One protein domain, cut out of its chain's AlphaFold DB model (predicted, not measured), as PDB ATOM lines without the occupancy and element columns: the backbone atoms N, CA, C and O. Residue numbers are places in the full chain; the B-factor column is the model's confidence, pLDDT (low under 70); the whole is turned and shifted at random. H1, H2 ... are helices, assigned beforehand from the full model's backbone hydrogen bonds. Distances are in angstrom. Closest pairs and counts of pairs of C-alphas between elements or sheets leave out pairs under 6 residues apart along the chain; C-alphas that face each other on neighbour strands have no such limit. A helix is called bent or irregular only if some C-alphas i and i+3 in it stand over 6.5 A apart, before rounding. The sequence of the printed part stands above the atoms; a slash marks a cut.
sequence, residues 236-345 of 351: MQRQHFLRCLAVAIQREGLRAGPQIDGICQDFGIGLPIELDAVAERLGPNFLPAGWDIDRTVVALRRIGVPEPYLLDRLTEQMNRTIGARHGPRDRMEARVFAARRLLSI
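What this domain is: This is residues 236 to 345 of the 351 residues of an uncharacterized protein of Tautonia plasticadhaerens (UniProt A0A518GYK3). Two helices, H5 and H6, cross to make the core, and the hairpin of H1 and H2 packs on H6. H4 lies near the beginning of H5, while H3 is set off from the rest and touches no helix. The 110 printed residues have six named helices, H1 to H6 in chain order, and no named strand; the class is all helix. The whole is compact, with a radius of gyration of the C-alphas of 13.7 A and spans of 36 by 35 by 20 A.

How they stand to each other: H1, residues 236 to 252, forms a helical hairpin with H2, residues 257 to 266, at a shallow tilt of 24 degrees; their closest C-alphas, Leu 245 and Ile 260, are 6.4 A apart. H6, residues 331 to 344, touches H1 at a steep tilt of 52 degrees, closest at C-alphas 242 and 343, 6.5 A. H5, residues 307 to 319, touches H6, opposite ways at 55 degrees, a steep tilt, closest at C-alphas 315 and 335, 5.0 A. H4, residues 293 to 302, and H5 form a helical hairpin and only just touch, with 3 pairs of C-alphas within 8 A, the closest 297 and 310, 6.7 A. H3, residues 273 to 285, is apart from H5. Helix packing is mostly crossed, but only just: 2 of 6 pairs are at a shallow tilt. Every O i to N i+4 pair is within hydrogen-bond range in H1, H2, H4, H5 and H6; in H3 it is 7 of 9.

Where its parts are: H1 begins at C-alpha 236 (13.471, 60.356, 3.155) and is 24.4 A long. H2 and H4 are each 14.4 A, H3 18.4 A and H5 18.1 A. H6, 20.0 A, ends at C-alpha 344 (2.848, 51.508, 13.892). H3 is irregular: C-alphas 281 and 284 are 9.3 A apart.

The domain as a whole: The farthest C-alphas, Arg 251 and Arg 281, are 38.4 A apart. The printed part has no cut; the link from H5 to H6 is long, 11 residues. Residues 268 to 279 and 281 to 290 have pLDDT under 70.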
ATOM      1  N   MET A 236      13.888  60.951   4.433       92.06
ATOM      2  CA  MET A 236      13.471  60.356   3.155       92.06
ATOM      3  C   MET A 236      13.876  58.882   3.053       92.06
ATOM      4  O   MET A 236      13.042  58.045   2.720       92.06
ATOM      5  N   GLN A 237      15.115  58.549   3.422       91.62
ATOM      6  CA  GLN A 237      15.615  57.170   3.448       91.62
ATOM      7  C   GLN A 237      14.814  56.295   4.427       91.62
ATOM      8  O   GLN A 237      14.390  55.196   4.065       91.62
ATOM      9  N   ARG A 238      14.504  56.811   5.628       93.62
ATOM     10  CA  ARG A 238      13.623  56.135   6.604       93.62
ATOM     11  C   ARG A 238      12.218  55.901   6.044       93.62
ATOM     12  O   ARG A 238      11.698  54.792   6.131       93.62
ATOM     13  N   GLN A 239      11.606  56.923   5.441       95.25
ATOM     14  CA  GLN A 239      10.280  56.799   4.821       95.25
ATOM     15  C   GLN A 239      10.267  55.804   3.656       95.25
ATOM     16  O   GLN A 239       9.304  55.051   3.520       95.25
ATOM     17  N   HIS A 240      11.327  55.764   2.844       95.12
ATOM     18  CA  HIS A 240      11.445  54.810   1.747       95.12
ATOM     19  C   HIS A 240      11.523  53.366   2.262       95.12
ATOM     20  O   HIS A 240      10.736  52.531   1.820       95.12
ATOM     21  N   PHE A 241      12.364  53.098   3.270       95.81
ATOM     22  CA  PHE A 241      12.454  51.784   3.918       95.81
ATOM     23  C   PHE A 241      11.105  51.320   4.487       95.81
ATOM     24  O   PHE A 241      10.635  50.227   4.168       95.81
ATOM     25  N   LEU A 242      10.430  52.173   5.271       96.62
ATOM     26  CA  LEU A 242       9.116  51.847   5.835       96.62
ATOM     27  C   LEU A 242       8.058  51.621   4.739       96.62
ATOM     28  O   LEU A 242       7.219  50.730   4.873       96.62
ATOM     29  N   ARG A 243       8.112  52.357   3.621       97.75
ATOM     30  CA  ARG A 243       7.230  52.109   2.468       97.75
ATOM     31  C   ARG A 243       7.495  50.740   1.834       97.75
ATOM     32  O   ARG A 243       6.532  50.039   1.530       97.75
ATOM     33  N   CYS A 244       8.756  50.336   1.671       97.38
ATOM     34  CA  CYS A 244       9.102  49.009   1.150       97.38
ATOM     35  C   CYS A 244       8.622  47.885   2.085       97.38
ATOM     36  O   CYS A 244       7.998  46.935   1.610       97.38
ATOM     37  N   LEU A 245       8.800  48.028   3.408       97.44
ATOM     38  CA  LEU A 245       8.244  47.083   4.390       97.44
ATOM     39  C   LEU A 245       6.716  46.979   4.297       97.44
ATOM     40  O   LEU A 245       6.173  45.874   4.284       97.44
ATOM     41  N   ALA A 246       6.015  48.114   4.214       98.12
ATOM     42  CA  ALA A 246       4.559  48.134   4.104       98.12
ATOM     43  C   ALA A 246       4.073  47.406   2.838       98.12
ATOM     44  O   ALA A 246       3.146  46.602   2.919       98.12
ATOM     45  N   VAL A 247       4.737  47.618   1.694       98.25
ATOM     46  CA  VAL A 247       4.426  46.924   0.431       98.25
ATOM     47  C   VAL A 247       4.684  45.415   0.531       98.25
ATOM     48  O   VAL A 247       3.842  44.636   0.086       98.25
ATOM     49  N   ALA A 248       5.794  44.984   1.142       97.88
ATOM     50  CA  ALA A 248       6.087  43.561   1.339       97.88
ATOM     51  C   ALA A 248       5.025  42.874   2.220       97.88
ATOM     52  O   ALA A 248       4.471  41.838   1.849       97.88
ATOM     53  N   ILE A 249       4.664  43.492   3.351       98.00
ATOM     54  CA  ILE A 249       3.635  42.971   4.266       98.00
ATOM     55  C   ILE A 249       2.246  42.976   3.613       98.00
ATOM     56  O   ILE A 249       1.466  42.055   3.851       98.00
ATOM     57  N   GLN A 250       1.922  43.982   2.795       98.06
ATOM     58  CA  GLN A 250       0.642  44.046   2.086       98.06
ATOM     59  C   GLN A 250       0.518  42.943   1.026       98.06
ATOM     60  O   GLN A 250      -0.563  42.382   0.866       98.06
ATOM     61  N   ARG A 251       1.609  42.619   0.320       98.12
ATOM     62  CA  ARG A 251       1.625  41.579  -0.723       98.12
ATOM     63  C   ARG A 251       1.607  40.161  -0.158       98.12
ATOM     64  O   ARG A 251       0.926  39.306  -0.710       98.12
ATOM     65  N   GLU A 252       2.349  39.904   0.920       97.62
ATOM     66  CA  GLU A 252       2.638  38.526   1.366       97.62
ATOM     67  C   GLU A 252       2.167  38.210   2.794       97.62
ATOM     68  O   GLU A 252       2.287  37.080   3.280       97.62
ATOM     69  N   GLY A 253       1.579  39.189   3.485       97.50
ATOM     70  CA  GLY A 253       0.953  39.000   4.788       97.50
ATOM     71  C   GLY A 253       1.952  38.537   5.847       97.50
ATOM     72  O   GLY A 253       2.839  39.290   6.238       97.50
ATOM     73  N   LEU A 254       1.768  37.311   6.343       96.75
ATOM     74  CA  LEU A 254       2.642  36.671   7.337       96.75
ATOM     75  C   LEU A 254       3.856  35.965   6.714       96.75
ATOM     76  O   LEU A 254       4.775  35.598   7.441       96.75
ATOM     77  N   ARG A 255       3.887  35.786   5.386       97.56
ATOM     78  CA  ARG A 255       5.000  35.134   4.675       97.56
ATOM     79  C   ARG A 255       6.104  36.098   4.242       97.56
ATOM     80  O   ARG A 255       7.138  35.628   3.798       97.56
ATOM     81  N   ALA A 256       5.928  37.405   4.452       97.94
ATOM     82  CA  ALA A 256       6.833  38.466   3.998       97.94
ATOM     83  C   ALA A 256       8.256  38.458   4.616       97.94
ATOM     84  O   ALA A 256       9.051  39.346   4.318       97.94
ATOM     85  N   GLY A 257       8.582  37.513   5.508       96.62
ATOM     86  CA  GLY A 257       9.875  37.440   6.205       96.62
ATOM     87  C   GLY A 257      11.099  37.482   5.272       96.62
ATOM     88  O   GLY A 257      11.948  38.350   5.474       96.62
ATOM     89  N   PRO A 258      11.181  36.640   4.223       97.06
ATOM     90  CA  PRO A 258      12.313  36.635   3.291       97.06
ATOM     91  C   PRO A 258      12.468  37.933   2.482       97.06
ATOM     92  O   PRO A 258      13.587  38.386   2.256       97.06
ATOM     93  N   GLN A 259      11.370  38.581   2.078       96.94
ATOM     94  CA  GLN A 259      11.426  39.875   1.385       96.94
ATOM     95  C   GLN A 259      11.866  40.983   2.338       96.94
ATOM     96  O   GLN A 259      12.597  41.884   1.938       96.94
ATOM     97  N   ILE A 260      11.452  40.912   3.605       96.81
ATOM     98  CA  ILE A 260      11.912  41.831   4.645       96.81
ATOM     99  C   ILE A 260      13.418  41.649   4.897       96.81
ATOM    100  O   ILE A 260      14.111  42.655   5.037       96.81
ATOM    101  N   ASP A 261      13.940  40.417   4.902       94.25
ATOM    102  CA  ASP A 261      15.388  40.154   4.961       94.25
ATOM    103  C   ASP A 261      16.119  40.775   3.755       94.25
ATOM    104  O   ASP A 261      17.115  41.471   3.950       94.25
ATOM    105  N   GLY A 262      15.593  40.610   2.533       94.50
ATOM    106  CA  GLY A 262      16.129  41.255   1.325       94.50
ATOM    107  C   GLY A 262      16.153  42.785   1.426       94.50
ATOM    108  O   GLY A 262      17.198  43.400   1.241       94.50
ATOM    109  N   ILE A 263      15.044  43.402   1.850       94.38
ATOM    110  CA  ILE A 263      14.961  44.854   2.093       94.38
ATOM    111  C   ILE A 263      15.973  45.296   3.167       94.38
ATOM    112  O   ILE A 263      16.558  46.369   3.048       94.38
ATOM    113  N   CYS A 264      16.221  44.500   4.212       91.94
ATOM    114  CA  CYS A 264      17.238  44.834   5.216       91.94
ATOM    115  C   CYS A 264      18.667  44.772   4.651       91.94
ATOM    116  O   CYS A 264      19.503  45.568   5.068       91.94
ATOM    117  N   GLN A 265      18.938  43.863   3.709       89.62
ATOM    118  CA  GLN A 265      20.232  43.757   3.024       89.62
ATOM    119  C   GLN A 265      20.437  44.909   2.027       89.62
ATOM    120  O   GLN A 265      21.488  45.546   2.049       89.62
ATOM    121  N   ASP A 266      19.426  45.232   1.217       89.56
ATOM    122  CA  ASP A 266      19.480  46.323   0.229       89.56
ATOM    123  C   ASP A 266      19.635  47.706   0.887       89.56
ATOM    124  O   ASP A 266      20.343  48.573   0.377       89.56
ATOM    125  N   PHE A 267      19.006  47.911   2.050       86.00
ATOM    126  CA  PHE A 267      19.133  49.125   2.866       86.00
ATOM    127  C   PHE A 267      20.239  49.012   3.934       86.00
ATOM    128  O   PHE A 267      20.266  49.814   4.874       86.00
ATOM    129  N   GLY A 268      21.119  48.012   3.819       69.88
ATOM    130  CA  GLY A 268      22.103  47.588   4.816       69.88
ATOM    131  C   GLY A 268      23.254  48.568   5.055       69.88
ATOM    132  O   GLY A 268      24.419  48.228   4.859       69.88
ATOM    133  N   ILE A 269      22.943  49.774   5.531       63.12
ATOM    134  CA  ILE A 269      23.914  50.660   6.171       63.12
ATOM    135  C   ILE A 269      24.255  50.024   7.521       63.12
ATOM    136  O   ILE A 269      23.445  50.061   8.452       63.12
ATOM    137  N   GLY A 270      25.440  49.417   7.610       59.56
ATOM    138  CA  GLY A 270      25.976  48.902   8.870       59.56
ATOM    139  C   GLY A 270      26.024  49.998   9.937       59.56
ATOM    140  O   GLY A 270      26.150  51.184   9.624       59.56
ATOM    141  N   LEU A 271      25.908  49.616  11.209       60.44
ATOM    142  CA  LEU A 271      26.060  50.581  12.293       60.44
ATOM    143  C   LEU A 271      27.486  51.133  12.293       60.44
ATOM    144  O   LEU A 271      28.420  50.417  11.919       60.44
ATOM    145  N   PRO A 272      27.688  52.377  12.764       64.44
ATOM    146  CA  PRO A 272      29.023  52.779  13.153       64.44
ATOM    147  C   PRO A 272      29.494  51.802  14.223       64.44
ATOM    148  O   PRO A 272      28.748  51.489  15.155       64.44
ATOM    149  N   ILE A 273      30.753  51.387  14.114       66.56
ATOM    150  CA  ILE A 273      31.430  50.519  15.087       66.56
ATOM    151  C   ILE A 273      31.260  51.073  16.514       66.56
ATOM    152  O   ILE A 273      31.158  50.315  17.469       66.56
ATOM    153  N   GLU A 274      31.141  52.395  16.659       67.56
ATOM    154  CA  GLU A 274      30.828  53.088  17.911       67.56
ATOM    155  C   GLU A 274      29.449  52.725  18.492       67.56
ATOM    156  O   GLU A 274      29.362  52.393  19.673       67.56
ATOM    157  N   LEU A 275      28.370  52.756  17.695       67.38
ATOM    158  CA  LEU A 275      27.036  52.362  18.172       67.38
ATOM    159  C   LEU A 275      26.941  50.853  18.386       67.38
ATOM    160  O   LEU A 275      26.242  50.438  19.306       67.38
ATOM    161  N   ASP A 276      27.641  50.051  17.583       68.50
ATOM    162  CA  ASP A 276      27.657  48.597  17.750       68.50
ATOM    163  C   ASP A 276      28.418  48.206  19.030       68.50
ATOM    164  O   ASP A 276      27.875  47.509  19.883       68.50
ATOM    165  N   ALA A 277      29.594  48.792  19.279       69.06
ATOM    166  CA  ALA A 277      30.333  48.618  20.532       69.06
ATOM    167  C   ALA A 277      29.547  49.126  21.756       69.06
ATOM    168  O   ALA A 277      29.590  48.515  22.824       69.06
ATOM    169  N   VAL A 278      28.797  50.226  21.631       66.75
ATOM    170  CA  VAL A 278      27.897  50.710  22.692       66.75
ATOM    171  C   VAL A 278      26.726  49.737  22.913       66.75
ATOM    172  O   VAL A 278      26.356  49.470  24.060       66.75
ATOM    173  N   ALA A 279      26.172  49.167  21.844       67.12
ATOM    174  CA  ALA A 279      25.098  48.181  21.882       67.12
ATOM    175  C   ALA A 279      25.534  46.822  22.460       67.12
ATOM    176  O   ALA A 279      24.749  46.194  23.174       67.12
ATOM    177  N   GLU A 280      26.764  46.383  22.195       70.31
ATOM    178  CA  GLU A 280      27.385  45.210  22.819       70.31
ATOM    179  C   GLU A 280      27.675  45.467  24.302       70.31
ATOM    180  O   GLU A 280      27.285  44.678  25.164       70.31
ATOM    181  N   ARG A 281      28.307  46.605  24.618       64.50
ATOM    182  CA  ARG A 281      28.766  46.948  25.976       64.50
ATOM    183  C   ARG A 281      27.624  47.185  26.964       64.50
ATOM    184  O   ARG A 281      27.798  46.940  28.156       64.50
ATOM    185  N   LEU A 282      26.471  47.651  26.485       61.22
ATOM    186  CA  LEU A 282      25.239  47.753  27.276       61.22
ATOM    187  C   LEU A 282      24.335  46.510  27.129       61.22
ATOM    188  O   LEU A 282      23.434  46.292  27.944       61.22
ATOM    189  N   GLY A 283      24.588  45.669  26.123       65.44
ATOM    190  CA  GLY A 283      23.909  44.398  25.889       65.44
ATOM    191  C   GLY A 283      22.385  44.531  25.724       65.44
ATOM    192  O   GLY A 283      21.883  45.569  25.285       65.44
ATOM    193  N   PRO A 284      21.594  43.509  26.113       59.84
ATOM    194  CA  PRO A 284      20.131  43.608  26.117       59.84
ATOM    195  C   PRO A 284      19.593  44.627  27.142       59.84
ATOM    196  O   PRO A 284      18.402  44.929  27.120       59.84
ATOM    197  N   ASN A 285      20.460  45.173  28.006       58.22
ATOM    198  CA  ASN A 285      20.152  46.195  29.007       58.22
ATOM    199  C   ASN A 285      20.458  47.626  28.515       58.22
ATOM    200  O   ASN A 285      20.419  48.558  29.315       58.22
ATOM    201  N   PHE A 286      20.721  47.826  27.213       61.94
ATOM    202  CA  PHE A 286      20.830  49.157  26.588       61.94
ATOM    203  C   PHE A 286      19.621  50.061  26.892       61.94
ATOM    204  O   PHE A 286      19.729  51.285  26.900       61.94
ATOM    205  N   LEU A 287      18.467  49.459  27.176       63.38
ATOM    206  CA  LEU A 287      17.228  50.152  27.494       63.38
ATOM    207  C   LEU A 287      16.952  50.057  28.998       63.38
ATOM    208  O   LEU A 287      16.988  48.951  29.543       63.38
ATOM    209  N   PRO A 288      16.635  51.175  29.682       62.06
ATOM    210  CA  PRO A 288      16.295  51.133  31.097       62.06
ATOM    211  C   PRO A 288      15.081  50.231  31.341       62.06
ATOM    212  O   PRO A 288      14.101  50.271  30.593       62.06
ATOM    213  N   ALA A 289      15.125  49.436  32.411       65.12
ATOM    214  CA  ALA A 289      14.033  48.537  32.770       65.12
ATOM    215  C   ALA A 289      12.695  49.300  32.864       65.12
ATOM    216  O   ALA A 289      12.597  50.332  33.528       65.12
ATOM    217  N   GLY A 290      11.665  48.798  32.175       69.38
ATOM    218  CA  GLY A 290      10.353  49.449  32.091       69.38
ATOM    219  C   GLY A 290      10.210  50.511  30.992       69.38
ATOM    220  O   GLY A 290       9.169  51.169  30.929       69.38
ATOM    221  N   TRP A 291      11.201  50.692  30.109       76.44
ATOM    222  CA  TRP A 291      10.990  51.458  28.879       76.44
ATOM    223  C   TRP A 291      10.073  50.721  27.904       76.44
ATOM    224  O   TRP A 291      10.244  49.542  27.608       76.44
ATOM    225  N   ASP A 292       9.108  51.468  27.378       86.88
ATOM    226  CA  ASP A 292       8.246  51.036  26.288       86.88
ATOM    227  C   ASP A 292       9.071  50.857  24.999       86.88
ATOM    228  O   ASP A 292       9.977  51.650  24.698       86.88
ATOM    229  N   ILE A 293       8.734  49.828  24.226       86.69
ATOM    230  CA  ILE A 293       9.339  49.513  22.929       86.69
ATOM    231  C   ILE A 293       9.145  50.688  21.956       86.69
ATOM    232  O   ILE A 293      10.047  51.021  21.185       86.69
ATOM    233  N   ASP A 294       8.020  51.395  22.041       91.31
ATOM    234  CA  ASP A 294       7.730  52.493  21.114       91.31
ATOM    235  C   ASP A 294       8.587  53.726  21.435       91.31
ATOM    236  O   ASP A 294       9.161  54.358  20.545       91.31
ATOM    237  N   ARG A 295       8.761  54.021  22.732       89.31
ATOM    238  CA  ARG A 295       9.647  55.094  23.226       89.31
ATOM    239  C   ARG A 295      11.108  54.811  22.892       89.31
ATOM    240  O   ARG A 295      11.839  55.726  22.522       89.31
ATOM    241  N   THR A 296      11.502  53.546  23.001       87.50
ATOM    242  CA  THR A 296      12.810  53.033  22.584       87.50
ATOM    243  C   THR A 296      13.079  53.339  21.115       87.50
ATOM    244  O   THR A 296      14.071  53.991  20.798       87.50
ATOM    245  N   VAL A 297      12.180  52.926  20.217       91.56
ATOM    246  CA  VAL A 297      12.327  53.150  18.770       91.56
ATOM    247  C   VAL A 297      12.399  54.645  18.457       91.56
ATOM    248  O   VAL A 297      13.267  55.061  17.695       91.56
ATOM    249  N   VAL A 298      11.559  55.476  19.084       91.75
ATOM    250  CA  VAL A 298      11.615  56.942  18.932       91.75
ATOM    251  C   VAL A 298      12.962  57.518  19.392       91.75
ATOM    252  O   VAL A 298      13.559  58.320  18.672       91.75
ATOM    253  N   ALA A 299      13.483  57.100  20.547       88.44
ATOM    254  CA  ALA A 299      14.779  57.564  21.045       88.44
ATOM    255  C   ALA A 299      15.943  57.132  20.134       88.44
ATOM    256  O   ALA A 299      16.809  57.946  19.815       88.44
ATOM    257  N   LEU A 300      15.928  55.887  19.650       88.31
ATOM    258  CA  LEU A 300      16.939  55.379  18.722       88.31
ATOM    259  C   LEU A 300      16.871  56.088  17.353       88.31
ATOM    260  O   LEU A 300      17.908  56.430  16.782       88.31
ATOM    261  N   ARG A 301      15.669  56.404  16.848       91.00
ATOM    262  CA  ARG A 301      15.490  57.240  15.644       91.00
ATOM    263  C   ARG A 301      16.123  58.627  15.813       91.00
ATOM    264  O   ARG A 301      16.776  59.097  14.884       91.00
ATOM    265  N   ARG A 302      15.984  59.254  16.990       88.38
ATOM    266  CA  ARG A 302      16.561  60.580  17.301       88.38
ATOM    267  C   ARG A 302      18.091  60.597  17.339       88.38
ATOM    268  O   ARG A 302      18.670  61.575  16.887       88.38
ATOM    269  N   ILE A 303      18.743  59.533  17.814       86.25
ATOM    270  CA  ILE A 303      20.219  59.420  17.785       86.25
ATOM    271  C   ILE A 303      20.759  58.919  16.430       86.25
ATOM    272  O   ILE A 303      21.938  58.606  16.311       86.25
ATOM    273  N   GLY A 304      19.909  58.821  15.403       87.56
ATOM    274  CA  GLY A 304      20.332  58.465  14.051       87.56
ATOM    275  C   GLY A 304      20.387  56.967  13.744       87.56
ATOM    276  O   GLY A 304      20.806  56.617  12.648       87.56
ATOM    277  N   VAL A 305      19.910  56.062  14.606       88.75
ATOM    278  CA  VAL A 305      19.955  54.608  14.329       88.75
ATOM    279  C   VAL A 305      19.144  54.244  13.072       88.75
ATOM    280  O   VAL A 305      18.015  54.730  12.938       88.75
ATOM    281  N   PRO A 306      19.669  53.412  12.149       91.31
ATOM    282  CA  PRO A 306      18.974  53.020  10.922       91.31
ATOM    283  C   PRO A 306      17.801  52.058  11.173       91.31
ATOM    284  O   PRO A 306      17.855  51.193  12.042       91.31
ATOM    285  N   GLU A 307      16.730  52.192  10.384       93.69
ATOM    286  CA  GLU A 307      15.508  51.379  10.529       93.69
ATOM    287  C   GLU A 307      15.726  49.851  10.376       93.69
ATOM    288  O   GLU A 307      15.096  49.124  11.143       93.69
ATOM    289  N   PRO A 308      16.624  49.333   9.500       93.62
ATOM    290  CA  PRO A 308      17.009  47.915   9.500       93.62
ATOM    291  C   PRO A 308      17.437  47.388  10.878       93.62
ATOM    292  O   PRO A 308      16.933  46.363  11.325       93.62
ATOM    293  N   TYR A 309      18.272  48.131  11.612       90.19
ATOM    294  CA  TYR A 309      18.708  47.722  12.951       90.19
ATOM    295  C   TYR A 309      17.584  47.774  13.987       90.19
ATOM    296  O   TYR A 309      17.480  46.900  14.849       90.19
ATOM    297  N   LEU A 310      16.716  48.789  13.901       92.12
ATOM    298  CA  LEU A 310      15.517  48.857  14.743       92.12
ATOM    299  C   LEU A 310      14.646  47.619  14.517       92.12
ATOM    300  O   LEU A 310      14.130  47.045  15.475       92.12
ATOM    301  N   LEU A 311      14.537  47.169  13.265       94.38
ATOM    302  CA  LEU A 311      13.822  45.954  12.914       94.38
ATOM    303  C   LEU A 311      14.510  44.685  13.438       94.38
ATOM    304  O   LEU A 311      13.814  43.828  13.983       94.38
ATOM    305  N   ASP A 312      15.835  44.562  13.344       91.56
ATOM    306  CA  ASP A 312      16.573  43.430  13.926       91.56
ATOM    307  C   ASP A 312      16.375  43.348  15.447       91.56
ATOM    308  O   ASP A 312      16.037  42.284  15.970       91.56
ATOM    309  N   ARG A 313      16.477  44.478  16.161       89.75
ATOM    310  CA  ARG A 313      16.239  44.545  17.615       89.75
ATOM    311  C   ARG A 313      14.806  44.186  18.004       89.75
ATOM    312  O   ARG A 313      14.602  43.417  18.944       89.75
ATOM    313  N   LEU A 314      13.812  44.691  17.272       92.69
ATOM    314  CA  LEU A 314      12.411  44.303  17.469       92.69
ATOM    315  C   LEU A 314      12.196  42.810  17.174       92.69
ATOM    316  O   LEU A 314      11.467  42.140  17.902       92.69
ATOM    317  N   THR A 315      12.856  42.269  16.150       94.62
ATOM    318  CA  THR A 315      12.779  40.843  15.791       94.62
ATOM    319  C   THR A 315      13.404  39.972  16.880       94.62
ATOM    320  O   THR A 315      12.821  38.959  17.256       94.62
ATOM    321  N   GLU A 316      14.535  40.382  17.461       91.25
ATOM    322  CA  GLU A 316      15.163  39.711  18.606       91.25
ATOM    323  C   GLU A 316      14.214  39.634  19.816       91.25
ATOM    324  O   GLU A 316      14.122  38.593  20.468       91.25
ATOM    325  N   GLN A 317      13.456  40.703  20.087       90.25
ATOM    326  CA  GLN A 317      12.431  40.718  21.136       90.25
ATOM    327  C   GLN A 317      11.236  39.812  20.797       90.25
ATOM    328  O   GLN A 317      10.816  39.026  21.647       90.25
ATOM    329  N   MET A 318      10.712  39.868  19.566       93.44
ATOM    330  CA  MET A 318       9.594  39.016  19.124       93.44
ATOM    331  C   MET A 318       9.974  37.528  19.059       93.44
ATOM    332  O   MET A 318       9.143  36.672  19.340       93.44
ATOM    333  N   ASN A 319      11.237  37.191  18.786       94.00
ATOM    334  CA  ASN A 319      11.713  35.804  18.825       94.00
ATOM    335  C   ASN A 319      11.545  35.165  20.216       94.00
ATOM    336  O   ASN A 319      11.292  33.968  20.319       94.00
ATOM    337  N   ARG A 320      11.628  35.958  21.295       92.25
ATOM    338  CA  ARG A 320      11.422  35.484  22.677       92.25
ATOM    339  C   ARG A 320       9.955  35.154  22.986       92.25
ATOM    340  O   ARG A 320       9.685  34.555  24.022       92.25
ATOM    341  N   THR A 321       9.018  35.541  22.115       92.88
ATOM    342  CA  THR A 321       7.583  35.231  22.232       92.88
ATOM    343  C   THR A 321       7.122  34.148  21.249       92.88
ATOM    344  O   THR A 321       5.922  33.867  21.177       92.88
ATOM    345  N   ILE A 322       8.051  33.498  20.530       95.25
ATOM    346  CA  ILE A 322       7.732  32.363  19.655       95.25
ATOM    347  C   ILE A 322       7.060  31.247  20.463       95.25
ATOM    348  O   ILE A 322       7.528  30.860  21.534       95.25
ATOM    349  N   GLY A 323       5.934  30.741  19.953       90.88
ATOM    350  CA  GLY A 323       5.135  29.704  20.617       90.88
ATOM    351  C   GLY A 323       4.190  30.208  21.717       90.88
ATOM    352  O   GLY A 323       3.439  29.411  22.280       90.88
ATOM    353  N   ALA A 324       4.154  31.513  22.012       94.75
ATOM    354  CA  ALA A 324       3.106  32.083  22.859       94.75
ATOM    355  C   ALA A 324       1.725  31.986  22.176       94.75
ATOM    356  O   ALA A 324       1.616  32.015  20.951       94.75
ATOM    357  N   ARG A 325       0.639  31.950  22.966       90.50
ATOM    358  CA  ARG A 325      -0.747  31.717  22.489       90.50
ATOM    359  C   ARG A 325      -1.237  32.685  21.392       90.50
ATOM    360  O   ARG A 325      -2.161  32.344  20.659       90.50
ATOM    361  N   HIS A 326      -0.619  33.863  21.287       90.44
ATOM    362  CA  HIS A 326      -0.842  34.864  20.233       90.44
ATOM    363  C   HIS A 326       0.482  35.443  19.688       90.44
ATOM    364  O   HIS A 326       0.507  36.560  19.177       90.44
ATOM    365  N   GLY A 327       1.587  34.712  19.863       93.25
ATOM    366  CA  GLY A 327       2.909  35.085  19.366       93.25
ATOM    367  C   GLY A 327       3.184  34.541  17.959       93.25
ATOM    368  O   GLY A 327       2.365  33.794  17.414       93.25
ATOM    369  N   PRO A 328       4.338  34.896  17.373       96.56
ATOM    370  CA  PRO A 328       4.802  34.311  16.121       96.56
ATOM    371  C   PRO A 328       5.054  32.800  16.264       96.56
ATOM    372  O   PRO A 328       5.411  32.304  17.337       96.56
ATOM    373  N   ARG A 329       4.878  32.049  15.177       96.94
ATOM    374  CA  ARG A 329       5.131  30.599  15.115       96.94
ATOM    375  C   ARG A 329       6.591  30.276  14.825       96.94
ATOM    376  O   ARG A 329       7.090  29.253  15.280       96.94
ATOM    377  N   ASP A 330       7.260  31.148  14.077       97.44
ATOM    378  CA  ASP A 330       8.660  31.015  13.686       97.44
ATOM    379  C   ASP A 330       9.369  32.385  13.626       97.44
ATOM    380  O   ASP A 330       8.781  33.440  13.879       97.44
ATOM    381  N   ARG A 331      10.666  32.364  13.296       95.88
ATOM    382  CA  ARG A 331      11.525  33.555  13.198       95.88
ATOM    383  C   ARG A 331      11.140  34.496  12.044       95.88
ATOM    384  O   ARG A 331      11.382  35.698  12.144       95.88
ATOM    385  N   MET A 332      10.561  33.980  10.960       96.81
ATOM    386  CA  MET A 332      10.129  34.788   9.813       96.81
ATOM    387  C   MET A 332       8.845  35.547  10.152       96.81
ATOM    388  O   MET A 332       8.761  36.754   9.923       96.81
ATOM    389  N   GLU A 333       7.886  34.882  10.795       97.50
ATOM    390  CA  GLU A 333       6.684  35.525  11.325       97.50
ATOM    391  C   GLU A 333       7.042  36.544  12.419       97.50
ATOM    392  O   GLU A 333       6.516  37.658  12.409       97.50
ATOM    393  N   ALA A 334       8.004  36.239  13.300       97.31
ATOM    394  CA  ALA A 334       8.508  37.199  14.287       97.31
ATOM    395  C   ALA A 334       9.052  38.481  13.627       97.31
ATOM    396  O   ALA A 334       8.790  39.581  14.123       97.31
ATOM    397  N   ARG A 335       9.726  38.360  12.472       97.00
ATOM    398  CA  ARG A 335      10.204  39.506  11.682       97.00
ATOM    399  C   ARG A 335       9.058  40.309  11.055       97.00
ATOM    400  O   ARG A 335       9.102  41.540  11.066       97.00
ATOM    401  N   VAL A 336       7.990  39.653  10.594       98.06
ATOM    402  CA  VAL A 336       6.766  40.339  10.130       98.06
ATOM    403  C   VAL A 336       6.072  41.089  11.272       98.06
ATOM    404  O   VAL A 336       5.663  42.238  11.092       98.06
ATOM    405  N   PHE A 337       5.950  40.482  12.456       97.44
ATOM    406  CA  PHE A 337       5.378  41.136  13.640       97.44
ATOM    407  C   PHE A 337       6.213  42.352  14.070       97.44
ATOM    408  O   PHE A 337       5.657  43.426  14.311       97.44
ATOM    409  N   ALA A 338       7.540  42.216  14.084       97.00
ATOM    410  CA  ALA A 338       8.469  43.309  14.349       97.00
ATOM    411  C   ALA A 338       8.331  44.454  13.326       97.00
ATOM    412  O   ALA A 338       8.239  45.618  13.717       97.00
ATOM    413  N   ALA A 339       8.218  44.140  12.032       97.81
ATOM    414  CA  ALA A 339       8.029  45.136  10.976       97.81
ATOM    415  C   ALA A 339       6.669  45.849  11.083       97.81
ATOM    416  O   ALA A 339       6.606  47.074  10.981       97.81
ATOM    417  N   ARG A 340       5.585  45.121  11.389       98.06
ATOM    418  CA  ARG A 340       4.272  45.722  11.694       98.06
ATOM    419  C   ARG A 340       4.341  46.662  12.898       98.06
ATOM    420  O   ARG A 340       3.765  47.749  12.847       98.06
ATOM    421  N   ARG A 341       5.076  46.292  13.954       96.81
ATOM    422  CA  ARG A 341       5.291  47.169  15.116       96.81
ATOM    423  C   ARG A 341       6.081  48.422  14.727       96.81
ATOM    424  O   ARG A 341       5.638  49.522  15.045       96.81
ATOM    425  N   LEU A 342       7.170  48.282  13.971       96.75
ATOM    426  CA  LEU A 342       7.984  49.406  13.493       96.75
ATOM    427  C   LEU A 342       7.190  50.411  12.635       96.75
ATOM    428  O   LEU A 342       7.424  51.617  12.739       96.75
ATOM    429  N   LEU A 343       6.238  49.918  11.832       97.38
ATOM    430  CA  LEU A 343       5.313  50.728  11.027       97.38
ATOM    431  C   LEU A 343       4.247  51.447  11.866       97.38
ATOM    432  O   LEU A 343       3.826  52.540  11.496       97.38
ATOM    433  N   SER A 344       3.813  50.862  12.988       97.06
ATOM    434  CA  SER A 344       2.848  51.508  13.892       97.06
ATOM    435  C   SER A 344       3.440  52.674  14.695       97.06
ATOM    436  O   SER A 344       2.699  53.534  15.169       97.06
ATOM    437  N   ILE A 345       4.769  52.730  14.832       95.75
ATOM    438  CA  ILE A 345       5.467  53.780  15.576       95.75
ATOM    439  C   ILE A 345       5.729  54.955  14.622       95.75
ATOM    440  O   ILE A 345       6.454  54.777  13.637       95.75
TER     441      ILE A 345